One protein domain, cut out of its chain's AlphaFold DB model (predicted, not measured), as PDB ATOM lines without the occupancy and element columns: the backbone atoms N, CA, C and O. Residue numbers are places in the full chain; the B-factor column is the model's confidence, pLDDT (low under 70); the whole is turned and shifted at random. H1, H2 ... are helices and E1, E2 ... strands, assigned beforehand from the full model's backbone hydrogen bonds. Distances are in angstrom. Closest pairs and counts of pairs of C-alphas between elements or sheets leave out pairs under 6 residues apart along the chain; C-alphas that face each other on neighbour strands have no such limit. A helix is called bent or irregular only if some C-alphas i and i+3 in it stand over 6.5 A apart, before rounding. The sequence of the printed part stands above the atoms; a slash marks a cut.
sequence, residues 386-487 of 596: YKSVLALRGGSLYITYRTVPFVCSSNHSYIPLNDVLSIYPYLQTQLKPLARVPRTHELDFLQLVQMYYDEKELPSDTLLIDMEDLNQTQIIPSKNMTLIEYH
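This is residues 386 to 487 of the 596 residues of the protein "Hypothetical protein" of Rotaria sordida (UniProt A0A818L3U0). A strongly twisted antiparallel sheet of five strands, in the order E4 E3 E2 E1 E5, has one long helix, H4, packed slantwise over one face, on E2 and E1. The short helices gather toward two ends of the domain: H2, H3 and H5 near E3 and E4, and H1 and H6 near the two ends of H4. The printed part has 102 residues, with six named helices and five named strands in the order H1 E1 E2 E3 H2 H3 H4 E4 H5 E5 H6, a mixed class. It is compact, with a radius of gyration of the C-alphas of 12.6 A and spans of 36 by 26 by 25 A.

E1 (residues 393 to 399), E2 (402 to 409) and E3 (412 to 416) form a meander, each strand the antiparallel neighbour of the one before, through the hairpins E1 and E2, and E2 and E3. N 397 and O 404 are 2.9 A apart, and N 414 and O 407 2.8 A. The edge strands are E4 (464 to 466), beside E3 with N 465 and O 415 at 2.9 A, and E5 (480 to 482), beside E1 with N 481 and O 396 at 2.9 A. The pairing of E3 is staggered: residues 412 to 414 pair with E2 and 414 to 416 with E4. H4 (440 to 453) is on the sheet at a height of 8.7 A, over E2 and E1; the C-alphas of Pro 405 and Leu 446, the closest of E2 and H4, are 6.1 A apart. On the local plane H4 and E2 stand at 32 degrees, only just slantwise. H5 (467 to 472) is on the opposite face, over none of the strands. H1 (386 to 389) touches H4, closest at the C-alphas of Val 389 and His 441, 5.2 A. H6 (483 to 487) stands at the sheet's level and only just touches H4, with 3 pairs of C-alphas within 8 A, the closest those of Val 449 and Leu 483, 6.6 A. H2 (417 to 421) is on the sheet, over none of the strands. It only just touches H3 (425 to 431), with 3 pairs within 8 A, the closest the C-alphas of Leu 421 and Gln 428, 6.4 A. H3 is irregular: C-alphas 426 and 429 are 7.4 A apart. In H2, H4 and H6 every O i to N i+4 pair is within hydrogen-bond range; H3 has 1 of 3, with 2 of 4 O i to N i+3 pairs, H5 has 1 of 2, and H1 is too short for one.

H1 begins at C-alpha 386, (317.189, 242.817, 211.981). From first to last C-alpha, E2 measures 22.3 A, H4 20.4 A, E1 18.7 A, E3 13.6 A and H3 10.0 A. H4 begins at C-alpha 440, (307.811, 247.189, 210.485), and H6 ends at C-alpha 487, (327.566, 256.308, 214.947).

The C-alphas of Lys 387 and Tyr 426 are the farthest apart, 38.0 A. The printed part has no cut and no long link. The mean pLDDT of the printed part is 85.1; residues 454 to 455, 476 and 478 are under 70.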
ATOM      1  N   TYR A 386     316.473 241.546 211.758       79.62
ATOM      2  CA  TYR A 386     317.189 242.817 211.981       79.62
ATOM      3  C   TYR A 386     318.237 243.231 210.919       79.62
ATOM      4  O   TYR A 386     318.475 244.421 210.724       79.62
ATOM      5  N   LYS A 387     318.839 242.282 210.184       82.06
ATOM      6  CA  LYS A 387     319.726 242.569 209.041       82.06
ATOM      7  C   LYS A 387     319.065 243.422 207.945       82.06
ATOM      8  O   LYS A 387     319.763 244.210 207.322       82.06
ATOM      9  N   SER A 388     317.754 243.294 207.710       80.25
ATOM     10  CA  SER A 388     317.034 244.138 206.741       80.25
ATOM     11  C   SER A 388     316.811 245.560 207.259       80.25
ATOM     12  O   SER A 388     316.817 246.496 206.468       80.25
ATOM     13  N   VAL A 389     316.701 245.734 208.581       83.69
ATOM     14  CA  VAL A 389     316.658 247.053 209.230       83.69
ATOM     15  C   VAL A 389     318.000 247.763 209.041       83.69
ATOM     16  O   VAL A 389     318.034 248.886 208.556       83.69
ATOM     17  N   LEU A 390     319.118 247.081 209.317       83.38
ATOM     18  CA  LEU A 390     320.472 247.626 209.126       83.38
ATOM     19  C   LEU A 390     320.863 247.852 207.648       83.38
ATOM     20  O   LEU A 390     321.883 248.485 207.385       83.38
ATOM     21  N   ALA A 391     320.076 247.348 206.691       84.38
ATOM     22  CA  ALA A 391     320.266 247.586 205.259       84.38
ATOM     23  C   ALA A 391     319.531 248.840 204.738       84.38
ATOM     24  O   ALA A 391     319.773 249.261 203.603       84.38
ATOM     25  N   LEU A 392     318.642 249.441 205.540       82.44
ATOM     26  CA  LEU A 392     318.009 250.719 205.215       82.44
ATOM     27  C   LEU A 392     319.020 251.870 205.276       82.44
ATOM     28  O   LEU A 392     320.044 251.811 205.957       82.44
ATOM     29  N   ARG A 393     318.703 252.952 204.563       87.31
ATOM     30  CA  ARG A 393     319.449 254.215 204.610       87.31
ATOM     31  C   ARG A 393     318.610 255.271 205.322       87.31
ATOM     32  O   ARG A 393     317.389 255.172 205.350       87.31
ATOM     33  N   GLY A 394     319.261 256.283 205.879       89.12
ATOM     34  CA  GLY A 394     318.607 257.352 206.632       89.12
ATOM     35  C   GLY A 394     319.484 257.853 207.774       89.12
ATOM     36  O   GLY A 394     320.700 257.633 207.774       89.12
ATOM     37  N   GLY A 395     318.869 258.524 208.744       90.19
ATOM     38  CA  GLY A 395     319.546 259.174 209.866       90.19
ATOM     39  C   GLY A 395     318.723 260.353 210.371       90.19
ATOM     40  O   GLY A 395     317.506 260.247 210.473       90.19
ATOM     41  N   SER A 396     319.372 261.487 210.632       89.00
ATOM     42  CA  SER A 396     318.718 262.736 211.037       89.00
ATOM     43  C   SER A 396     318.737 263.781 209.937       89.00
ATOM     44  O   SER A 396     319.752 263.951 209.253       89.00
ATOM     45  N   LEU A 397     317.682 264.582 209.895       87.44
ATOM     46  CA  LEU A 397     317.650 265.867 209.212       87.44
ATOM     47  C   LEU A 397     317.239 266.981 210.188       87.44
ATOM     48  O   LEU A 397     316.564 266.726 211.184       87.44
ATOM     49  N   TYR A 398     317.713 268.204 209.951       86.19
ATOM     50  CA  TYR A 398     317.492 269.348 210.845       86.19
ATOM     51  C   TYR A 398     316.469 270.321 210.250       86.19
ATOM     52  O   TYR A 398     316.777 271.069 209.311       86.19
ATOM     53  N   ILE A 399     315.253 270.303 210.802       84.75
ATOM     54  CA  ILE A 399     314.132 271.166 210.413       84.75
ATOM     55  C   ILE A 399     314.032 272.297 211.438       84.75
ATOM     56  O   ILE A 399     313.693 272.073 212.601       84.75
ATOM     57  N   THR A 400     314.339 273.516 210.991       80.88
ATOM     58  CA  THR A 400     314.333 274.774 211.764       80.88
ATOM     59  C   THR A 400     315.240 274.758 213.002       80.88
ATOM     60  O   THR A 400     316.319 275.345 212.986       80.88
ATOM     61  N   TYR A 401     314.810 274.093 214.074       77.88
ATOM     62  CA  TYR A 401     315.507 273.960 215.358       77.88
ATOM     63  C   TYR A 401     315.316 272.573 216.006       77.88
ATOM     64  O   TYR A 401     315.591 272.404 217.194       77.88
ATOM     65  N   ARG A 402     314.833 271.573 215.254       82.56
ATOM     66  CA  ARG A 402     314.719 270.179 215.703       82.56
ATOM     67  C   ARG A 402     315.484 269.225 214.796       82.56
ATOM     68  O   ARG A 402     315.415 269.315 213.571       82.56
ATOM     69  N   THR A 403     316.143 268.264 215.430       85.38
ATOM     70  CA  THR A 403     316.553 267.004 214.808       85.38
ATOM     71  C   THR A 403     315.302 266.156 214.592       85.38
ATOM     72  O   THR A 403     314.492 266.028 215.504       85.38
ATOM     73  N   VAL A 404     315.134 265.586 213.402       88.38
ATOM     74  CA  VAL A 404     314.023 264.683 213.077       88.38
ATOM     75  C   VAL A 404     314.588 263.443 212.372       88.38
ATOM     76  O   VAL A 404     315.437 263.600 211.483       88.38
ATOM     77  N   PRO A 405     314.186 262.216 212.751       91.56
ATOM     78  CA  PRO A 405     314.655 260.998 212.100       91.56
ATOM     79  C   PRO A 405     314.016 260.833 210.711       91.56
ATOM     80  O   PRO A 405     312.861 261.197 210.492       91.56
ATOM     81  N   PHE A 406     314.748 260.241 209.769       92.25
ATOM     82  CA  PHE A 406     314.230 259.897 208.443       92.25
ATOM     83  C   PHE A 406     314.766 258.552 207.943       92.25
ATOM     84  O   PHE A 406     315.862 258.119 208.315       92.25
ATOM     85  N   VAL A 407     313.992 257.902 207.073       93.25
ATOM     86  CA  VAL A 407     314.315 256.604 206.465       93.25
ATOM     87  C   VAL A 407     314.097 256.642 204.953       93.25
ATOM     88  O   VAL A 407     313.007 256.940 204.468       93.25
ATOM     89  N   CYS A 408     315.138 256.318 204.193       90.50
ATOM     90  CA  CYS A 408     315.064 256.137 202.749       90.50
ATOM     91  C   CYS A 408     314.631 254.703 202.439       90.50
ATOM     92  O   CYS A 408     315.284 253.744 202.860       90.50
ATOM     93  N   SER A 409     313.554 254.546 201.677       86.62
ATOM     94  CA  SER A 409     312.977 253.247 201.348       86.62
ATOM     95  C   SER A 409     312.263 253.321 200.001       86.62
ATOM     96  O   SER A 409     311.540 254.275 199.736       86.62
ATOM     97  N   SER A 410     312.466 252.331 199.128       81.25
ATOM     98  CA  SER A 410     311.933 252.346 197.751       81.25
ATOM     99  C   SER A 410     312.325 253.602 196.932       81.25
ATOM    100  O   SER A 410     311.527 254.077 196.136       81.25
ATOM    101  N   ASN A 411     313.540 254.138 197.126       81.44
ATOM    102  CA  ASN A 411     314.071 255.425 196.610       81.44
ATOM    103  C   ASN A 411     313.480 256.711 197.222       81.44
ATOM    104  O   ASN A 411     314.161 257.733 197.224       81.44
ATOM    105  N   HIS A 412     312.287 256.648 197.802       86.94
ATOM    106  CA  HIS A 412     311.657 257.747 198.532       86.94
ATOM    107  C   HIS A 412     312.280 257.951 199.923       86.94
ATOM    108  O   HIS A 412     312.927 257.046 200.459       86.94
ATOM    109  N   SER A 413     312.095 259.131 200.526       90.50
ATOM    110  CA  SER A 413     312.635 259.458 201.857       90.50
ATOM    111  C   SER A 413     311.526 259.908 202.799       90.50
ATOM    112  O   SER A 413     310.846 260.891 202.538       90.50
ATOM    113  N   TYR A 414     311.350 259.181 203.901       93.06
ATOM    114  CA  TYR A 414     310.177 259.285 204.763       93.06
ATOM    115  C   TYR A 414     310.506 259.803 206.164       93.06
ATOM    116  O   TYR A 414     311.498 259.388 206.766       93.06
ATOM    117  N   ILE A 415     309.630 260.658 206.694       92.00
ATOM    118  CA  ILE A 415     309.740 261.323 208.003       92.00
ATOM    119  C   ILE A 415     308.488 261.013 208.850       92.00
ATOM    120  O   ILE A 415     307.389 260.981 208.287       92.00
ATOM    121  N   PRO A 416     308.584 260.826 210.185       93.25
ATOM    122  CA  PRO A 416     307.419 260.792 211.069       93.25
ATOM    123  C   PRO A 416     306.563 262.064 210.977       93.25
ATOM    124  O   PRO A 416     307.013 263.169 211.287       93.25
ATOM    125  N   LEU A 417     305.286 261.909 210.615       91.94
ATOM    126  CA  LEU A 417     304.338 263.018 210.480       91.94
ATOM    127  C   LEU A 417     304.208 263.822 211.786       91.94
ATOM    128  O   LEU A 417     304.158 265.050 211.748       91.94
ATOM    129  N   ASN A 418     304.173 263.141 212.936       90.50
ATOM    130  CA  ASN A 418     304.020 263.790 214.242       90.50
ATOM    131  C   ASN A 418     305.187 264.733 214.571       90.50
ATOM    132  O   ASN A 418     304.956 265.784 215.168       90.50
ATOM    133  N   ASP A 419     306.410 264.419 214.138       88.56
ATOM    134  CA  ASP A 419     307.565 265.286 214.378       88.56
ATOM    135  C   ASP A 419     307.477 266.558 213.526       88.56
ATOM    136  O   ASP A 419     307.674 267.654 214.051       88.56
ATOM    137  N   VAL A 420     307.064 266.451 212.255       88.50
ATOM    138  CA  VAL A 420     306.801 267.623 211.398       88.50
ATOM    139  C   VAL A 420     305.654 268.468 211.956       88.50
ATOM    140  O   VAL A 420     305.797 269.682 212.096       88.50
ATOM    141  N   LEU A 421     304.528 267.849 212.328       89.56
ATOM    142  CA  LEU A 421     303.372 268.562 212.882       89.56
ATOM    143  C   LEU A 421     303.649 269.169 214.267       89.56
ATOM    144  O   LEU A 421     302.979 270.127 214.641       89.56
ATOM    145  N   SER A 422     304.660 268.689 215.000       88.69
ATOM    146  CA  SER A 422     305.134 269.339 216.233       88.69
ATOM    147  C   SER A 422     305.855 270.673 215.989       88.69
ATOM    148  O   SER A 422     305.981 271.474 216.915       88.69
ATOM    149  N   ILE A 423     306.308 270.917 214.752       88.25
ATOM    150  CA  ILE A 423     306.955 272.159 214.297       88.25
ATOM    151  C   ILE A 423     305.950 273.024 213.515       88.25
ATOM    152  O   ILE A 423     305.917 274.241 213.688       88.25
ATOM    153  N   TYR A 424     305.094 272.396 212.700       89.00
ATOM    154  CA  TYR A 424     304.130 273.059 211.812       89.00
ATOM    155  C   TYR A 424     302.687 272.524 211.985       89.00
ATOM    156  O   TYR A 424     302.155 271.879 211.077       89.00
ATOM    157  N   PRO A 425     301.997 272.800 213.115       90.12
ATOM    158  CA  PRO A 425     300.667 272.237 213.386       90.12
ATOM    159  C   PRO A 425     299.604 272.589 212.335       90.12
ATOM    160  O   PRO A 425     298.712 271.791 212.053       90.12
ATOM    161  N   TYR A 426     299.710 273.771 211.716       89.50
ATOM    162  CA  TYR A 426     298.755 274.270 210.719       89.50
ATOM    163  C   TYR A 426     298.719 273.443 209.422       89.50
ATOM    164  O   TYR A 426     297.743 273.522 208.680       89.50
ATOM    165  N   LEU A 427     299.739 272.620 209.158       88.69
ATOM    166  CA  LEU A 427     299.791 271.738 207.990       88.69
ATOM    167  C   LEU A 427     299.034 270.410 208.190       88.69
ATOM    168  O   LEU A 427     298.967 269.602 207.266       88.69
ATOM    169  N   GLN A 428     298.434 270.165 209.363       88.69
ATOM    170  CA  GLN A 428     297.782 268.888 209.688       88.69
ATOM    171  C   GLN A 428     296.710 268.464 208.669       88.69
ATOM    172  O   GLN A 428     296.618 267.282 208.345       88.69
ATOM    173  N   THR A 429     295.920 269.400 208.139       88.69
ATOM    174  CA  THR A 429     294.877 269.111 207.136       88.69
ATOM    175  C   THR A 429     295.436 268.791 205.749       88.69
ATOM    176  O   THR A 429     294.774 268.093 204.987       88.69
ATOM    177  N   GLN A 430     296.644 269.264 205.431       87.88
ATOM    178  CA  GLN A 430     297.306 269.073 204.135       87.88
ATOM    179  C   GLN A 430     298.167 267.804 204.116       87.88
ATOM    180  O   GLN A 430     298.135 267.049 203.151       87.88
ATOM    181  N   LEU A 431     298.906 267.544 205.200       88.00
ATOM    182  CA  LEU A 431     299.879 266.450 205.278       88.00
ATOM    183  C   LEU A 431     299.260 265.119 205.733       88.00
ATOM    184  O   LEU A 431     299.691 264.056 205.290       88.00
ATOM    185  N   LYS A 432     298.233 265.135 206.596       87.88
ATOM    186  CA  LYS A 432     297.612 263.896 207.101       87.88
ATOM    187  C   LYS A 432     297.001 263.003 206.001       87.88
ATOM    188  O   LYS A 432     297.130 261.791 206.144       87.88
ATOM    189  N   PRO A 433     296.385 263.527 204.917       89.44
ATOM    190  CA  PRO A 433     295.918 262.705 203.793       89.44
ATOM    191  C   PRO A 433     297.033 262.044 202.965       89.44
ATOM    192  O   PRO A 433     296.769 261.043 202.307       89.44
ATOM    193  N   LEU A 434     298.254 262.593 202.989       89.12
ATOM    194  CA  LEU A 434     299.415 262.084 202.244       89.12
ATOM    195  C   LEU A 434     300.226 261.056 203.054       89.12
ATOM    196  O   LEU A 434     301.042 260.315 202.511       89.12
ATOM    197  N   ALA A 435     300.007 260.996 204.369       92.38
ATOM    198  CA  ALA A 435     300.774 260.145 205.263       92.38
ATOM    199  C   ALA A 435     300.307 258.677 205.244       92.38
ATOM    200  O   ALA A 435     299.116 258.366 205.291       92.38
ATOM    201  N   ARG A 436     301.275 257.757 205.253       93.06
ATOM    202  CA  ARG A 436     301.083 256.300 205.227       93.06
ATOM    203  C   ARG A 436     301.508 255.632 206.531       93.06
ATOM    204  O   ARG A 436     302.308 256.167 207.294       93.06
ATOM    205  N   VAL A 437     301.055 254.401 206.750       92.19
ATOM    206  CA  VAL A 437     301.576 253.548 207.830       92.19
ATOM    207  C   VAL A 437     303.014 253.088 207.482       92.19
ATOM    208  O   VAL A 437     303.276 252.740 206.322       92.19
ATOM    209  N   PRO A 438     303.967 253.086 208.434       90.19
ATOM    210  CA  PRO A 438     305.297 252.509 208.241       90.19
ATOM    211  C   PRO A 438     305.246 250.983 208.096       90.19
ATOM    212  O   PRO A 438     304.482 250.295 208.770       90.19
ATOM    213  N   ARG A 439     306.146 250.423 207.284       88.00
ATOM    214  CA  ARG A 439     306.478 248.992 207.344       88.00
ATOM    215  C   ARG A 439     307.285 248.724 208.616       88.00
ATOM    216  O   ARG A 439     308.052 249.576 209.053       88.00
ATOM    217  N   THR A 440     307.182 247.524 209.189       84.94
ATOM    218  CA  THR A 440     307.811 247.189 210.485       84.94
ATOM    219  C   THR A 440     309.316 247.475 210.530       84.94
ATOM    220  O   THR A 440     309.812 247.958 211.538       84.94
ATOM    221  N   HIS A 441     310.042 247.236 209.430       86.06
ATOM    222  CA  HIS A 441     311.474 247.540 209.334       86.06
ATOM    223  C   HIS A 441     311.779 249.043 209.221       86.06
ATOM    224  O   HIS A 441     312.838 249.471 209.666       86.06
ATOM    225  N   GLU A 442     310.867 249.847 208.666       89.62
ATOM    226  CA  GLU A 442     311.007 251.308 208.596       89.62
ATOM    227  C   GLU A 442     310.828 251.923 209.988       89.62
ATOM    228  O   GLU A 442     311.658 252.723 210.409       89.62
ATOM    229  N   LEU A 443     309.801 251.490 210.733       88.75
ATOM    230  CA  LEU A 443     309.594 251.919 212.119       88.75
ATOM    231  C   LEU A 443     310.743 251.454 213.026       88.75
ATOM    232  O   LEU A 443     311.282 252.259 213.774       88.75
ATOM    233  N   ASP A 444     311.180 250.195 212.912       87.06
ATOM    234  CA  ASP A 444     312.316 249.669 213.682       87.06
ATOM    235  C   ASP A 444     313.640 250.399 213.374       87.06
ATOM    236  O   ASP A 444     314.478 250.538 214.267       87.06
ATOM    237  N   PHE A 445     313.839 250.890 212.145       89.75
ATOM    238  CA  PHE A 445     314.997 251.719 211.793       89.75
ATOM    239  C   PHE A 445     314.892 253.120 212.391       89.75
ATOM    240  O   PHE A 445     315.854 253.606 212.974       89.75
ATOM    241  N   LEU A 446     313.725 253.760 212.300       90.12
ATOM    242  CA  LEU A 446     313.498 255.070 212.914       90.12
ATOM    243  C   LEU A 446     313.622 255.000 214.449       90.12
ATOM    244  O   LEU A 446     314.188 255.907 215.051       90.12
ATOM    245  N   GLN A 447     313.206 253.893 215.074       86.44
ATOM    246  CA  GLN A 447     313.415 253.633 216.503       86.44
ATOM    247  C   GLN A 447     314.908 253.523 216.852       86.44
ATOM    248  O   GLN A 447     315.354 254.112 217.836       86.44
ATOM    249  N   LEU A 448     315.690 252.809 216.030       87.44
ATOM    250  CA  LEU A 448     317.146 252.721 216.172       87.44
ATOM    251  C   LEU A 448     317.792 254.110 216.043       87.44
ATOM    252  O   LEU A 448     318.615 254.477 216.876       87.44
ATOM    253  N   VAL A 449     317.380 254.900 215.049       88.31
ATOM    254  CA  VAL A 449     317.837 256.283 214.840       88.31
ATOM    255  C   VAL A 449     317.532 257.166 216.064       88.31
ATOM    256  O   VAL A 449     318.434 257.849 216.540       88.31
ATOM    257  N   GLN A 450     316.326 257.106 216.643       83.12
ATOM    258  CA  GLN A 450     316.001 257.865 217.864       83.12
ATOM    259  C   GLN A 450     316.801 257.394 219.090       83.12
ATOM    260  O   GLN A 450     317.241 258.224 219.886       83.12
ATOM    261  N   MET A 451     317.076 256.086 219.218       79.94
ATOM    262  CA  MET A 451     317.955 255.555 220.272       79.94
ATOM    263  C   MET A 451     319.391 256.094 220.199       79.94
ATOM    264  O   MET A 451     320.066 256.139 221.227       79.94
ATOM    265  N   TYR A 452     319.863 256.511 219.020       80.31
ATOM    266  CA  TYR A 452     321.151 257.191 218.889       80.31
ATOM    267  C   TYR A 452     321.109 258.639 219.399       80.31
ATOM    268  O   TYR A 452     322.109 259.101 219.936       80.31
ATOM    269  N   TYR A 453     319.984 259.349 219.285       74.06
ATOM    270  CA  TYR A 453     319.879 260.764 219.678       74.06
ATOM    271  C   TYR A 453     319.481 260.998 221.148       74.06
ATOM    272  O   TYR A 453     319.372 262.152 221.557       74.06
ATOM    273  N   ASP A 454     319.269 259.929 221.929       67.44
ATOM    274  CA  ASP A 454     318.601 259.949 223.250       67.44
ATOM    275  C   ASP A 454     317.211 260.632 223.199       67.44
ATOM    276  O   ASP A 454     316.703 261.184 224.178       67.44
ATOM    277  N   GLU A 455     316.591 260.583 222.015       64.81
ATOM    278  CA  GLU A 455     315.247 261.078 221.732       64.81
ATOM    279  C   GLU A 455     314.178 260.097 222.234       64.81
ATOM    280  O   GLU A 455     314.446 258.951 222.613       64.81
ATOM    281  N   LYS A 456     312.919 260.545 222.247       70.31
ATOM    282  CA  LYS A 456     311.808 259.684 222.675       70.31
ATOM    283  C   LYS A 456     311.562 258.537 221.689       70.31
ATOM    284  O   LYS A 456     311.596 258.712 220.474       70.31
ATOM    285  N   GLU A 457     311.227 257.375 222.248       74.88
ATOM    286  CA  GLU A 457     310.698 256.227 221.505       74.88
ATOM    287  C   GLU A 457     309.443 256.644 220.710       74.88
ATOM    288  O   GLU A 457     308.542 257.278 221.268       74.88
ATOM    289  N   LEU A 458     309.387 256.315 219.411       80.75
ATOM    290  CA  LEU A 458     308.275 256.727 218.549       80.75
ATOM    291  C   LEU A 458     306.983 255.981 218.932       80.75
ATOM    292  O   LEU A 458     307.035 254.775 219.199       80.75
ATOM    293  N   PRO A 459     305.819 256.659 218.928       80.62
ATOM    294  CA  PRO A 459     304.524 256.019 219.148       80.62
ATOM    295  C   PRO A 459     304.203 254.940 218.103       80.62
ATOM    296  O   PRO A 459     304.568 255.061 216.932       80.62
ATOM    297  N   SER A 460     303.456 253.906 218.495       74.62
ATOM    298  CA  SER A 460     303.036 252.811 217.599       74.62
ATOM    299  C   SER A 460     302.074 253.250 216.483       74.62
ATOM    300  O   SER A 460     301.933 252.545 215.489       74.62
ATOM    301  N   ASP A 461     301.419 254.401 216.645       83.88
ATOM    302  CA  ASP A 461     300.543 255.073 215.678       83.88
ATOM    303  C   ASP A 461     301.281 256.094 214.785       83.88
ATOM    304  O   ASP A 461     300.648 256.830 214.027       83.88
ATOM    305  N   THR A 462     302.618 256.130 214.835       88.62
ATOM    306  CA  THR A 462     303.449 256.954 213.943       88.62
ATOM    307  C   THR A 462     303.118 256.690 212.476       88.62
ATOM    308  O   THR A 462     303.346 255.596 211.964       88.62
ATOM    309  N   LEU A 463     302.650 257.725 211.781       94.12
ATOM    310  CA  LEU A 463     302.530 257.748 210.325       94.12
ATOM    311  C   LEU A 463     303.783 258.370 209.703       94.12
ATOM    312  O   LEU A 463     304.422 259.228 210.310       94.12
ATOM    313  N   LEU A 464     304.102 257.970 208.476       93.81
ATOM    314  CA  LEU A 464     305.198 258.510 207.681       93.81
ATOM    315  C   LEU A 464     304.671 259.364 206.533       93.81
ATOM    316  O   LEU A 464     303.734 258.957 205.853       93.81
ATOM    317  N   ILE A 465     305.323 260.489 206.266       92.31
ATOM    318  CA  ILE A 465     305.102 261.315 205.074       92.31
ATOM    319  C   ILE A 465     306.376 261.380 204.228       92.31
ATOM    320  O   ILE A 465     307.478 261.224 204.761       92.31
ATOM    321  N   ASP A 466     306.232 261.557 202.914       91.00
ATOM    322  CA  ASP A 466     307.360 261.725 202.001       91.00
ATOM    323  C   ASP A 466     307.987 263.124 202.120       91.00
ATOM    324  O   ASP A 466     307.306 264.134 202.313       91.00
ATOM    325  N   MET A 467     309.305 263.196 201.965       86.44
ATOM    326  CA  MET A 467     310.035 264.450 201.804       86.44
ATOM    327  C   MET A 467     309.650 265.181 200.515       86.44
ATOM    328  O   MET A 467     309.669 266.409 200.501       86.44
ATOM    329  N   GLU A 468     309.278 264.468 199.448       85.88
ATOM    330  CA  GLU A 468     308.828 265.098 198.199       85.88
ATOM    331  C   GLU A 468     307.486 265.830 198.368       85.88
ATOM    332  O   GLU A 468     307.304 266.916 197.812       85.88
ATOM    333  N   ASP A 469     306.594 265.318 199.221       84.81
ATOM    334  CA  ASP A 469     305.369 266.010 199.642       84.81
ATOM    335  C   ASP A 469     305.668 267.187 200.583       84.81
ATOM    336  O   ASP A 469     305.087 268.266 200.450       84.81
ATOM    337  N   LEU A 470     306.636 267.035 201.495       81.00
ATOM    338  CA  LEU A 470     307.063 268.125 202.379       81.00
ATOM    339  C   LEU A 470     307.645 269.318 201.607       81.00
ATOM    340  O   LEU A 470     307.321 270.467 201.915       81.00
ATOM    341  N   ASN A 471     308.464 269.054 200.585       76.44
ATOM    342  CA  ASN A 471     309.096 270.082 199.758       76.44
ATOM    343  C   ASN A 471     308.058 270.972 199.049       76.44
ATOM    344  O   ASN A 471     308.280 272.176 198.901       76.44
ATOM    345  N   GLN A 472     306.895 270.421 198.675       76.50
ATOM    346  CA  GLN A 472     305.781 271.184 198.090       76.50
ATOM    347  C   GLN A 472     305.202 272.223 199.072       76.50
ATOM    348  O   GLN A 472     304.687 273.254 198.646       76.50
ATOM    349  N   THR A 473     305.355 272.008 200.386       73.44
ATOM    350  CA  THR A 473     304.968 272.962 201.448       73.44
ATOM    351  C   THR A 473     306.075 273.956 201.839       73.44
ATOM    352  O   THR A 473     305.945 274.662 202.837       73.44
ATOM    353  N   GLN A 474     307.155 274.043 201.050       71.25
ATOM    354  CA  GLN A 474     308.324 274.916 201.266       71.25
ATOM    355  C   GLN A 474     309.161 274.607 202.528       71.25
ATOM    356  O   GLN A 474     310.048 275.384 202.886       71.25
ATOM    357  N   ILE A 475     308.944 273.462 203.188       74.25
ATOM    358  CA  ILE A 475     309.807 273.006 204.288       74.25
ATOM    359  C   ILE A 475     311.089 272.414 203.694       74.25
ATOM    360  O   ILE A 475     311.074 271.310 203.160       74.25
ATOM    361  N   ILE A 476     312.207 273.134 203.821       69.69
ATOM    362  CA  ILE A 476     313.527 272.702 203.340       69.69
ATOM    363  C   ILE A 476     314.396 272.276 204.540       69.69
ATOM    364  O   ILE A 476     314.764 273.131 205.354       69.69
ATOM    365  N   PRO A 477     314.763 270.985 204.679       74.75
ATOM    366  CA  PRO A 477     315.705 270.538 205.703       74.75
ATOM    367  C   PRO A 477     317.096 271.153 205.498       74.75
ATOM    368  O   PRO A 477     317.646 271.134 204.400       74.75
ATOM    369  N   SER A 478     317.683 271.695 206.566       69.44
ATOM    370  CA  SER A 478     318.893 272.533 206.472       69.44
ATOM    371  C   SER A 478     320.213 271.755 206.533       69.44
ATOM    372  O   SER A 478     321.238 272.209 206.026       69.44
ATOM    373  N   LYS A 479     320.203 270.582 207.175       76.94
ATOM    374  CA  LYS A 479     321.366 269.705 207.323       76.94
ATOM    375  C   LYS A 479     320.912 268.265 207.505       76.94
ATOM    376  O   LYS A 479     320.165 267.977 208.438       76.94
ATOM    377  N   ASN A 480     321.432 267.377 206.666       81.50
ATOM    378  CA  ASN A 480     321.255 265.934 206.796       81.50
ATOM    379  C   ASN A 480     322.525 265.313 207.390       81.50
ATOM    380  O   ASN A 480     323.622 265.859 207.247       81.50
ATOM    381  N   MET A 481     322.368 264.182 208.067       84.19
ATOM    382  CA  MET A 481     323.458 263.387 208.624       84.19
ATOM    383  C   MET A 481     323.008 261.933 208.699       84.19
ATOM    384  O   MET A 481     321.967 261.640 209.293       84.19
ATOM    385  N   THR A 482     323.769 261.019 208.100       86.75
ATOM    386  CA  THR A 482     323.383 259.603 208.087       86.75
ATOM    387  C   THR A 482     323.595 258.937 209.447       86.75
ATOM    388  O   THR A 482     324.411 259.370 210.266       86.75
ATOM    389  N   LEU A 483     322.879 257.836 209.685       85.88
ATOM    390  CA  LEU A 483     323.042 257.007 210.882       85.88
ATOM    391  C   LEU A 483     324.498 256.530 211.066       85.88
ATOM    392  O   LEU A 483     325.003 256.478 212.185       85.88
ATOM    393  N   ILE A 484     325.191 256.247 209.957       85.62
ATOM    394  CA  ILE A 484     326.590 255.795 209.940       85.62
ATOM    395  C   ILE A 484     327.540 256.932 210.352       85.62
ATOM    396  O   ILE A 484     328.421 256.716 211.185       85.62
ATOM    397  N   GLU A 485     327.346 258.149 209.828       88.12
ATOM    398  CA  GLU A 485     328.114 259.339 210.237       88.12
ATOM    399  C   GLU A 485     327.926 259.672 211.719       88.12
ATOM    400  O   GLU A 485     328.877 260.085 212.388       88.12
ATOM    401  N   TYR A 486     326.705 259.507 212.237       86.56
ATOM    402  CA  TYR A 486     326.422 259.748 213.645       86.56
ATOM    403  C   TYR A 486     327.081 258.695 214.544       86.56
ATOM    404  O   TYR A 486     327.821 259.061 215.455       86.56
ATOM    405  N   HIS A 487     326.899 257.405 214.239       86.50
ATOM    406  CA  HIS A 487     327.566 256.308 214.947       86.50
ATOM    407  C   HIS A 487     329.088 256.509 214.987       86.50
ATOM    408  O   HIS A 487     329.682 256.455 216.060       86.50
TER     409      HIS A 487